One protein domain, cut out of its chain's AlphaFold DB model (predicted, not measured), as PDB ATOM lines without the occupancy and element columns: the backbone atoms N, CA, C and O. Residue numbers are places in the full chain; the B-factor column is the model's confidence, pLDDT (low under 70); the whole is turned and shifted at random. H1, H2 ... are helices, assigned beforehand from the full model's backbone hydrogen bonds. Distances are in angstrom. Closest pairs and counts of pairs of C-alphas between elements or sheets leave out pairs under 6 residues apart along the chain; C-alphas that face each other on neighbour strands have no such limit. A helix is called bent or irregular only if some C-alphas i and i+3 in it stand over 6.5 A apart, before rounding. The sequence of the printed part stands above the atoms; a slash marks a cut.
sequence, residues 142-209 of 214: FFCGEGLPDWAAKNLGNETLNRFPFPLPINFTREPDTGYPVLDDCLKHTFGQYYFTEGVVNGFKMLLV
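What this domain is: This is residues 142 to 209 of the 214 residues of the protein "Hypothetical protein" of Rotaria sp. Silwood2 (UniProt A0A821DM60). Two longer helices, H1 and H4, lie roughly side by side and run opposite ways; a long loop, residues 164 to 182, leads from H1 to the short helices H2 and H3. The printed part has 68 residues with four named helices, H1 to H4 in order, and no named strand: all helix. It is compact, radius of gyration of the C-alphas 11.2 A, spanning 32 by 26 by 21 A.

Where its parts are: H1, residues 150 to 163, begins at C-alpha (-43.801, -18.222, -48.941) and measures 16.5 A; it is irregular, C-alphas 155 and 158 being 8.6 A apart. H2 is residues 183 to 187, 6.3 A, and H3 residues 191 to 196, 10.2 A. H4, residues 198 to 208, 15.5 A, ends at (-37.701, -17.386, -65.595).

How they stand to each other: H1 and H4 touch, closest at the C-alphas of Thr 160 and Gly 199, 5.3 A, with a shallow tilt of 33 degrees, only just short of steep. H3 is close to but not clearly touching H4, about perpendicular at 77 degrees; their closest C-alphas, Tyr 195 and Val 201, are 6.7 A apart. H2 and H3 meet only through their link. In H2 and H4 every O i to N i+4 pair is within hydrogen-bond range; H1 has 4 of 10 and H3 0 of 2, beside 8 of 11 and 2 of 3 O i to N i+3 pairs.

The domain as a whole: The farthest C-alphas, Asp 184 and Val 209, are 32.6 A apart. The link H1 to H2 is long; the printed part has no cut, and no printed residue is under 70 in pLDDT.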
ATOM      1  N   PHE A 142     -36.858 -18.695 -46.781       97.19
ATOM      2  CA  PHE A 142     -36.361 -20.081 -46.742       97.19
ATOM      3  C   PHE A 142     -34.862 -20.214 -47.034       97.19
ATOM      4  O   PHE A 142     -34.259 -21.222 -46.660       97.19
ATOM      5  N   PHE A 143     -34.267 -19.206 -47.671       97.38
ATOM      6  CA  PHE A 143     -32.881 -19.202 -48.127       97.38
ATOM      7  C   PHE A 143     -32.048 -18.098 -47.468       97.38
ATOM      8  O   PHE A 143     -31.108 -17.585 -48.070       97.38
ATOM      9  N   CYS A 144     -32.407 -17.695 -46.243       97.19
ATOM     10  CA  CYS A 144     -31.822 -16.531 -45.565       97.19
ATOM     11  C   CYS A 144     -32.020 -15.192 -46.306       97.19
ATOM     12  O   CYS A 144     -31.417 -14.192 -45.922       97.19
ATOM     13  N   GLY A 145     -32.877 -15.171 -47.326       96.81
ATOM     14  CA  GLY A 145     -33.218 -14.010 -48.133       96.81
ATOM     15  C   GLY A 145     -34.534 -13.356 -47.738       96.81
ATOM     16  O   GLY A 145     -35.023 -13.541 -46.623       96.81
ATOM     17  N   GLU A 146     -35.107 -12.609 -48.674       96.38
ATOM     18  CA  GLU A 146     -36.370 -11.874 -48.604       96.38
ATOM     19  C   GLU A 146     -36.844 -11.495 -50.017       96.38
ATOM     20  O   GLU A 146     -36.087 -11.605 -50.984       96.38
ATOM     21  N   GLY A 147     -38.104 -11.074 -50.128       94.94
ATOM     22  CA  GLY A 147     -38.674 -10.524 -51.355       94.94
ATOM     23  C   GLY A 147     -39.853 -11.340 -51.857       94.94
ATOM     24  O   GLY A 147     -40.957 -10.812 -52.009       94.94
ATOM     25  N   LEU A 148     -39.653 -12.644 -52.068       96.50
ATOM     26  CA  LEU A 148     -40.723 -13.533 -52.511       96.50
ATOM     27  C   LEU A 148     -41.580 -14.058 -51.351       96.50
ATOM     28  O   LEU A 148     -41.033 -14.440 -50.312       96.50
ATOM     29  N   PRO A 149     -42.909 -14.165 -51.547       96.31
ATOM     30  CA  PRO A 149     -43.793 -14.764 -50.563       96.31
ATOM     31  C   PRO A 149     -43.578 -16.274 -50.440       96.31
ATOM     32  O   PRO A 149     -43.193 -16.970 -51.386       96.31
ATOM     33  N   ASP A 150     -43.928 -16.803 -49.272       96.00
ATOM     34  CA  ASP A 150     -43.801 -18.222 -48.941       96.00
ATOM     35  C   ASP A 150     -44.482 -19.153 -49.932       96.00
ATOM     36  O   ASP A 150     -43.924 -20.188 -50.293       96.00
ATOM     37  N   TRP A 151     -45.699 -18.810 -50.353       95.31
ATOM     38  CA  TRP A 151     -46.462 -19.636 -51.281       95.31
ATOM     39  C   TRP A 151     -45.740 -19.766 -52.629       95.31
ATOM     40  O   TRP A 151     -45.792 -20.831 -53.237       95.31
ATOM     41  N   ALA A 152     -45.016 -18.730 -53.068       95.12
ATOM     42  CA  ALA A 152     -44.250 -18.767 -54.310       95.12
ATOM     43  C   ALA A 152     -42.989 -19.617 -54.130       95.12
ATOM     44  O   ALA A 152     -42.698 -20.480 -54.954       95.12
ATOM     45  N   ALA A 153     -42.266 -19.428 -53.022       95.94
ATOM     46  CA  ALA A 153     -41.052 -20.188 -52.744       95.94
ATOM     47  C   ALA A 153     -41.315 -21.691 -52.540       95.94
ATOM     48  O   ALA A 153     -40.505 -22.523 -52.950       95.94
ATOM     49  N   LYS A 154     -42.464 -22.056 -51.956       95.19
ATOM     50  CA  LYS A 154     -42.865 -23.454 -51.724       95.19
ATOM     51  C   LYS A 154     -43.076 -24.259 -53.009       95.19
ATOM     52  O   LYS A 154     -42.956 -25.482 -52.964       95.19
ATOM     53  N   ASN A 155     -43.278 -23.606 -54.156       93.94
ATOM     54  CA  ASN A 155     -43.367 -24.283 -55.455       93.94
ATOM     55  C   ASN A 155     -42.059 -24.983 -55.871       93.94
ATOM     56  O   ASN A 155     -42.090 -25.880 -56.707       93.94
ATOM     57  N   LEU A 156     -40.921 -24.648 -55.247       94.12
ATOM     58  CA  LEU A 156     -39.649 -25.356 -55.449       94.12
ATOM     59  C   LEU A 156     -39.626 -26.777 -54.868       94.12
ATOM     60  O   LEU A 156     -38.707 -27.547 -55.160       94.12
ATOM     61  N   GLY A 157     -40.608 -27.115 -54.028       94.69
ATOM     62  CA  GLY A 157     -40.703 -28.396 -53.347       94.69
ATOM     63  C   GLY A 157     -39.779 -28.518 -52.132       94.69
ATOM     64  O   GLY A 157     -38.709 -27.911 -52.041       94.69
ATOM     65  N   ASN A 158     -40.194 -29.355 -51.179       93.62
ATOM     66  CA  ASN A 158     -39.508 -29.520 -49.894       93.62
ATOM     67  C   ASN A 158     -38.062 -30.011 -50.034       93.62
ATOM     68  O   ASN A 158     -37.231 -29.661 -49.202       93.62
ATOM     69  N   GLU A 159     -37.742 -30.801 -51.064       93.62
ATOM     70  CA  GLU A 159     -36.366 -31.257 -51.294       93.62
ATOM     71  C   GLU A 159     -35.419 -30.064 -51.489       93.62
ATOM     72  O   GLU A 159     -34.417 -29.948 -50.783       93.62
ATOM     73  N   THR A 160     -35.776 -29.135 -52.379       94.75
ATOM     74  CA  THR A 160     -34.988 -27.929 -52.658       94.75
ATOM     75  C   THR A 160     -34.859 -27.043 -51.418       94.75
ATOM     76  O   THR A 160     -33.760 -26.600 -51.083       94.75
ATOM     77  N   LEU A 161     -35.968 -26.813 -50.702       95.00
ATOM     78  CA  LEU A 161     -35.985 -25.962 -49.505       95.00
ATOM     79  C   LEU A 161     -35.117 -26.531 -48.368       95.00
ATOM     80  O   LEU A 161     -34.384 -25.791 -47.704       95.00
ATOM     81  N   ASN A 162     -35.175 -27.849 -48.155       93.12
ATOM     82  CA  ASN A 162     -34.467 -28.524 -47.067       93.12
ATOM     83  C   ASN A 162     -32.970 -28.700 -47.346       93.12
ATOM     84  O   ASN A 162     -32.189 -28.798 -46.403       93.12
ATOM     85  N   ARG A 163     -32.562 -28.723 -48.620       95.06
ATOM     86  CA  ARG A 163     -31.149 -28.833 -49.022       95.06
ATOM     87  C   ARG A 163     -30.367 -27.533 -48.882       95.06
ATOM     88  O   ARG A 163     -29.139 -27.576 -48.899       95.06
ATOM     89  N   PHE A 164     -31.028 -26.386 -48.738       96.25
ATOM     90  CA  PHE A 164     -30.327 -25.138 -48.445       96.25
ATOM     91  C   PHE A 164     -29.547 -25.251 -47.116       96.25
ATOM     92  O   PHE A 164     -30.153 -25.661 -46.118       96.25
ATOM     93  N   PRO A 165     -28.245 -24.886 -47.077       96.88
ATOM     94  CA  PRO A 165     -27.523 -24.050 -48.049       96.88
ATOM     95  C   PRO A 165     -26.525 -24.783 -48.963       96.88
ATOM     96  O   PRO A 165     -25.492 -24.216 -49.312       96.88
ATOM     97  N   PHE A 166     -26.795 -26.021 -49.382       96.62
ATOM     98  CA  PHE A 166     -25.908 -26.740 -50.303       96.62
ATOM     99  C   PHE A 166     -25.570 -25.899 -51.561       96.62
ATOM    100  O   PHE A 166     -26.477 -25.301 -52.153       96.62
ATOM    101  N   PRO A 167     -24.292 -25.840 -51.997       96.75
ATOM    102  CA  PRO A 167     -23.137 -26.622 -51.529       96.75
ATOM    103  C   PRO A 167     -22.296 -25.963 -50.423       96.75
ATOM    104  O   PRO A 167     -21.196 -26.432 -50.131       96.75
ATOM    105  N   LEU A 168     -22.768 -24.877 -49.812       96.44
ATOM    106  CA  LEU A 168     -22.023 -24.207 -48.752       96.44
ATOM    107  C   LEU A 168     -21.953 -25.107 -47.508       96.44
ATOM    108  O   LEU A 168     -22.980 -25.649 -47.093       96.44
ATOM    109  N   PRO A 169     -20.777 -25.253 -46.868       94.56
ATOM    110  CA  PRO A 169     -20.609 -26.070 -45.669       94.56
ATOM    111  C   PRO A 169     -21.078 -25.308 -44.415       94.56
ATOM    112  O   PRO A 169     -20.319 -25.118 -43.466       94.56
ATOM    113  N   ILE A 170     -22.320 -24.821 -44.437       94.06
ATOM    114  CA  ILE A 170     -22.944 -24.037 -43.368       94.06
ATOM    115  C   ILE A 170     -24.159 -24.807 -42.858       94.06
ATOM    116  O   ILE A 170     -24.953 -25.320 -43.644       94.06
ATOM    117  N   ASN A 171     -24.313 -24.858 -41.538       90.69
ATOM    118  CA  ASN A 171     -25.487 -25.435 -40.895       90.69
ATOM    119  C   ASN A 171     -26.308 -24.323 -40.253       90.69
ATOM    120  O   ASN A 171     -25.760 -23.487 -39.537       90.69
ATOM    121  N   PHE A 172     -27.618 -24.359 -40.478       91.31
ATOM    122  CA  PHE A 172     -28.564 -23.427 -39.881       91.31
ATOM    123  C   PHE A 172     -29.459 -24.136 -38.881       91.31
ATOM    124  O   PHE A 172     -29.971 -25.226 -39.153       91.31
ATOM    125  N   THR A 173     -29.717 -23.470 -37.760       94.31
ATOM    126  CA  THR A 173     -30.897 -23.780 -36.957       94.31
ATOM    127  C   THR A 173     -32.130 -23.326 -37.731       94.31
ATOM    128  O   THR A 173     -32.101 -22.273 -38.370       94.31
ATOM    129  N   ARG A 174     -33.213 -24.107 -37.693       94.44
ATOM    130  CA  ARG A 174     -34.485 -23.732 -38.318       94.44
ATOM    131  C   ARG A 174     -35.557 -23.478 -37.269       94.44
ATOM    132  O   ARG A 174     -35.641 -24.195 -36.275       94.44
ATOM    133  N   GLU A 175     -36.363 -22.458 -37.515       94.75
ATOM    134  CA  GLU A 175     -37.541 -22.127 -36.726       94.75
ATOM    135  C   GLU A 175     -38.582 -23.259 -36.837       94.75
ATOM    136  O   GLU A 175     -38.896 -23.671 -37.958       94.75
ATOM    137  N   PRO A 176     -39.138 -23.766 -35.720       92.94
ATOM    138  CA  PRO A 176     -40.087 -24.882 -35.756       92.94
ATOM    139  C   PRO A 176     -41.379 -24.583 -36.527       92.94
ATOM    140  O   PRO A 176     -41.905 -25.467 -37.198       92.94
ATOM    141  N   ASP A 177     -41.871 -23.345 -36.438       92.00
ATOM    142  CA  ASP A 177     -43.193 -22.977 -36.954       92.00
ATOM    143  C   ASP A 177     -43.167 -22.638 -38.450       92.00
ATOM    144  O   ASP A 177     -44.077 -22.995 -39.199       92.00
ATOM    145  N   THR A 178     -42.115 -21.951 -38.900       91.88
ATOM    146  CA  THR A 178     -41.981 -21.458 -40.282       91.88
ATOM    147  C   THR A 178     -41.103 -22.369 -41.142       91.88
ATOM    148  O   THR A 178     -41.255 -22.417 -42.364       91.88
ATOM    149  N   GLY A 179     -40.168 -23.097 -40.522       92.88
ATOM    150  CA  GLY A 179     -39.101 -23.823 -41.208       92.88
ATOM    151  C   GLY A 179     -37.986 -22.924 -41.759       92.88
ATOM    152  O   GLY A 179     -37.079 -23.423 -42.439       92.88
ATOM    153  N   TYR A 180     -38.021 -21.615 -41.487       96.00
ATOM    154  CA  TYR A 180     -36.973 -20.692 -41.913       96.00
ATOM    155  C   TYR A 180     -35.661 -20.970 -41.186       96.00
ATOM    156  O   TYR A 180     -35.677 -21.295 -39.998       96.00
ATOM    157  N   PRO A 181     -34.507 -20.805 -41.851       96.56
ATOM    158  CA  PRO A 181     -33.254 -20.593 -41.143       96.56
ATOM    159  C   PRO A 181     -33.386 -19.409 -40.171       96.56
ATOM    160  O   PRO A 181     -33.867 -18.338 -40.557       96.56
ATOM    161  N   VAL A 182     -32.949 -19.600 -38.926       95.81
ATOM    162  CA  VAL A 182     -32.958 -18.553 -37.896       95.81
ATOM    163  C   VAL A 182     -32.156 -17.350 -38.392       95.81
ATOM    164  O   VAL A 182     -31.015 -17.495 -38.839       95.81
ATOM    165  N   LEU A 183     -32.745 -16.153 -38.302       94.50
ATOM    166  CA  LEU A 183     -32.165 -14.931 -38.870       94.50
ATOM    167  C   LEU A 183     -30.759 -14.631 -38.327       94.50
ATOM    168  O   LEU A 183     -29.868 -14.295 -39.103       94.50
ATOM    169  N   ASP A 184     -30.527 -14.819 -37.029       95.56
ATOM    170  CA  ASP A 184     -29.208 -14.600 -36.426       95.56
ATOM    171  C   ASP A 184     -28.136 -15.529 -37.001       95.56
ATOM    172  O   ASP A 184     -26.988 -15.115 -37.159       95.56
ATOM    173  N   ASP A 185     -28.484 -16.772 -37.346       95.38
ATOM    174  CA  ASP A 185     -27.538 -17.668 -38.006       95.38
ATOM    175  C   ASP A 185     -27.274 -17.203 -39.444       95.38
ATOM    176  O   ASP A 185     -26.122 -17.172 -39.878       95.38
ATOM    177  N   CYS A 186     -28.311 -16.760 -40.164       96.19
ATOM    178  CA  CYS A 186     -28.164 -16.194 -41.506       96.19
ATOM    179  C   CYS A 186     -27.190 -15.008 -41.543       96.19
ATOM    180  O   CYS A 186     -26.373 -14.919 -42.462       96.19
ATOM    181  N   LEU A 187     -27.267 -14.114 -40.551       95.56
ATOM    182  CA  LEU A 187     -26.483 -12.878 -40.479       95.56
ATOM    183  C   LEU A 187     -25.020 -13.089 -40.052       95.56
ATOM    184  O   LEU A 187     -24.209 -12.174 -40.193       95.56
ATOM    185  N   LYS A 188     -24.643 -14.290 -39.590       96.19
ATOM    186  CA  LYS A 188     -23.238 -14.637 -39.288       96.19
ATOM    187  C   LYS A 188     -22.368 -14.758 -40.537       96.19
ATOM    188  O   LYS A 188     -21.143 -14.779 -40.424       96.19
ATOM    189  N   HIS A 189     -22.977 -14.846 -41.717       95.12
ATOM    190  CA  HIS A 189     -22.260 -14.987 -42.974       95.12
ATOM    191  C   HIS A 189     -22.703 -13.929 -43.991       95.12
ATOM    192  O   HIS A 189     -23.817 -13.415 -43.951       95.12
ATOM    193  N   THR A 190     -21.828 -13.596 -44.942       95.06
ATOM    194  CA  THR A 190     -22.140 -12.640 -46.012       95.06
ATOM    195  C   THR A 190     -23.294 -13.152 -46.871       95.06
ATOM    196  O   THR A 190     -23.120 -14.144 -47.576       95.06
ATOM    197  N   PHE A 191     -24.442 -12.470 -46.858       95.06
ATOM    198  CA  PHE A 191     -25.654 -12.925 -47.557       95.06
ATOM    199  C   PHE A 191     -25.432 -13.201 -49.053       95.06
ATOM    200  O   PHE A 191     -25.996 -14.141 -49.604       95.06
ATOM    201  N   GLY A 192     -24.547 -12.430 -49.699       96.94
ATOM    202  CA  GLY A 192     -24.242 -12.553 -51.125       96.94
ATOM    203  C   GLY A 192     -23.761 -13.947 -51.549       96.94
ATOM    204  O   GLY A 192     -23.954 -14.337 -52.695       96.94
ATOM    205  N   GLN A 193     -23.188 -14.735 -50.636       96.81
ATOM    206  CA  GLN A 193     -22.758 -16.096 -50.962       96.81
ATOM    207  C   GLN A 193     -23.935 -17.064 -51.147       96.81
ATOM    208  O   GLN A 193     -23.807 -18.065 -51.850       96.81
ATOM    209  N   TYR A 194     -25.087 -16.772 -50.536       98.12
ATOM    210  CA  TYR A 194     -26.259 -17.639 -50.606       98.12
ATOM    211  C   TYR A 194     -26.862 -17.681 -52.018       98.12
ATOM    212  O   TYR A 194     -27.483 -18.680 -52.378       98.12
ATOM    213  N   TYR A 195     -26.592 -16.672 -52.857       98.12
ATOM    214  CA  TYR A 195     -26.932 -16.696 -54.285       98.12
ATOM    215  C   TYR A 195     -26.305 -17.877 -55.041       98.12
ATOM    216  O   TYR A 195     -26.850 -18.301 -56.055       98.12
ATOM    217  N   PHE A 196     -25.195 -18.437 -54.548       96.50
ATOM    218  CA  PHE A 196     -24.525 -19.588 -55.163       96.50
ATOM    219  C   PHE A 196     -25.049 -20.943 -54.667       96.50
ATOM    220  O   PHE A 196     -24.509 -21.984 -55.041       96.50
ATOM    221  N   THR A 197     -26.078 -20.954 -53.816       97.81
ATOM    222  CA  THR A 197     -26.700 -22.202 -53.361       97.81
ATOM    223  C   THR A 197     -27.631 -22.765 -54.422       97.81
ATOM    224  O   THR A 197     -28.313 -22.027 -55.136       97.81
ATOM    225  N   GLU A 198     -27.698 -24.093 -54.504       97.12
ATOM    226  CA  GLU A 198     -28.563 -24.801 -55.452       97.12
ATOM    227  C   GLU A 198     -30.027 -24.357 -55.312       97.12
ATOM    228  O   GLU A 198     -30.700 -24.111 -56.313       97.12
ATOM    229  N   GLY A 199     -30.500 -24.191 -54.072       96.19
ATOM    230  CA  GLY A 199     -31.873 -23.778 -53.788       96.19
ATOM    231  C   GLY A 199     -32.224 -22.407 -54.363       96.19
ATOM    232  O   GLY A 199     -33.260 -22.262 -55.011       96.19
ATOM    233  N   VAL A 200     -31.336 -21.421 -54.200       97.31
ATOM    234  CA  VAL A 200     -31.559 -20.053 -54.694       97.31
ATOM    235  C   VAL A 200     -31.473 -19.995 -56.218       97.31
ATOM    236  O   VAL A 200     -32.321 -19.372 -56.856       97.31
ATOM    237  N   VAL A 201     -30.513 -20.701 -56.825       96.50
ATOM    238  CA  VAL A 201     -30.395 -20.799 -58.291       96.50
ATOM    239  C   VAL A 201     -31.643 -21.448 -58.901       96.50
ATOM    240  O   VAL A 201     -32.184 -20.940 -59.885       96.50
ATOM    241  N   ASN A 202     -32.142 -22.532 -58.301       95.38
ATOM    242  CA  ASN A 202     -33.388 -23.171 -58.728       95.38
ATOM    243  C   ASN A 202     -34.598 -22.242 -58.543       95.38
ATOM    244  O   ASN A 202     -35.470 -22.210 -59.412       95.38
ATOM    245  N   GLY A 203     -34.614 -21.440 -57.473       94.62
ATOM    246  CA  GLY A 203     -35.580 -20.364 -57.247       94.62
ATOM    247  C   GLY A 203     -35.678 -19.399 -58.421       94.62
ATOM    248  O   GLY A 203     -36.738 -19.251 -59.029       94.62
ATOM    249  N   PHE A 204     -34.562 -18.778 -58.799       95.31
ATOM    250  CA  PHE A 204     -34.556 -17.849 -59.930       95.31
ATOM    251  C   PHE A 204     -34.872 -18.532 -61.260       95.31
ATOM    252  O   PHE A 204     -35.576 -17.954 -62.086       95.31
ATOM    253  N   LYS A 205     -34.425 -19.778 -61.461       93.56
ATOM    254  CA  LYS A 205     -34.808 -20.559 -62.642       93.56
ATOM    255  C   LYS A 205     -36.327 -20.722 -62.733       93.56
ATOM    256  O   LYS A 205     -36.873 -20.530 -63.810       93.56
ATOM    257  N   MET A 206     -37.008 -21.023 -61.627       90.31
ATOM    258  CA  MET A 206     -38.469 -21.168 -61.592       90.31
ATOM    259  C   MET A 206     -39.198 -19.891 -62.039       90.31
ATOM    260  O   MET A 206     -40.188 -19.989 -62.750       90.31
ATOM    261  N   LEU A 207     -38.699 -18.701 -61.682       87.75
ATOM    262  CA  LEU A 207     -39.307 -17.428 -62.108       87.75
ATOM    263  C   LEU A 207     -39.139 -17.141 -63.602       87.75
ATOM    264  O   LEU A 207     -39.949 -16.433 -64.192       87.75
ATOM    265  N   LEU A 208     -38.057 -17.644 -64.199       83.06
ATOM    266  CA  LEU A 208     -37.701 -17.386 -65.595       83.06
ATOM    267  C   LEU A 208     -38.239 -18.452 -66.551       83.06
ATOM    268  O   LEU A 208     -38.333 -18.210 -67.755       83.06
ATOM    269  N   VAL A 209     -38.588 -19.632 -66.036       74.69
ATOM    270  CA  VAL A 209     -39.290 -20.656 -66.808       74.69
ATOM    271  C   VAL A 209     -40.755 -20.247 -66.888       74.69
ATOM    272  O   VAL A 209     -41.591 -20.638 -66.080       74.69
TER     273      VAL A 209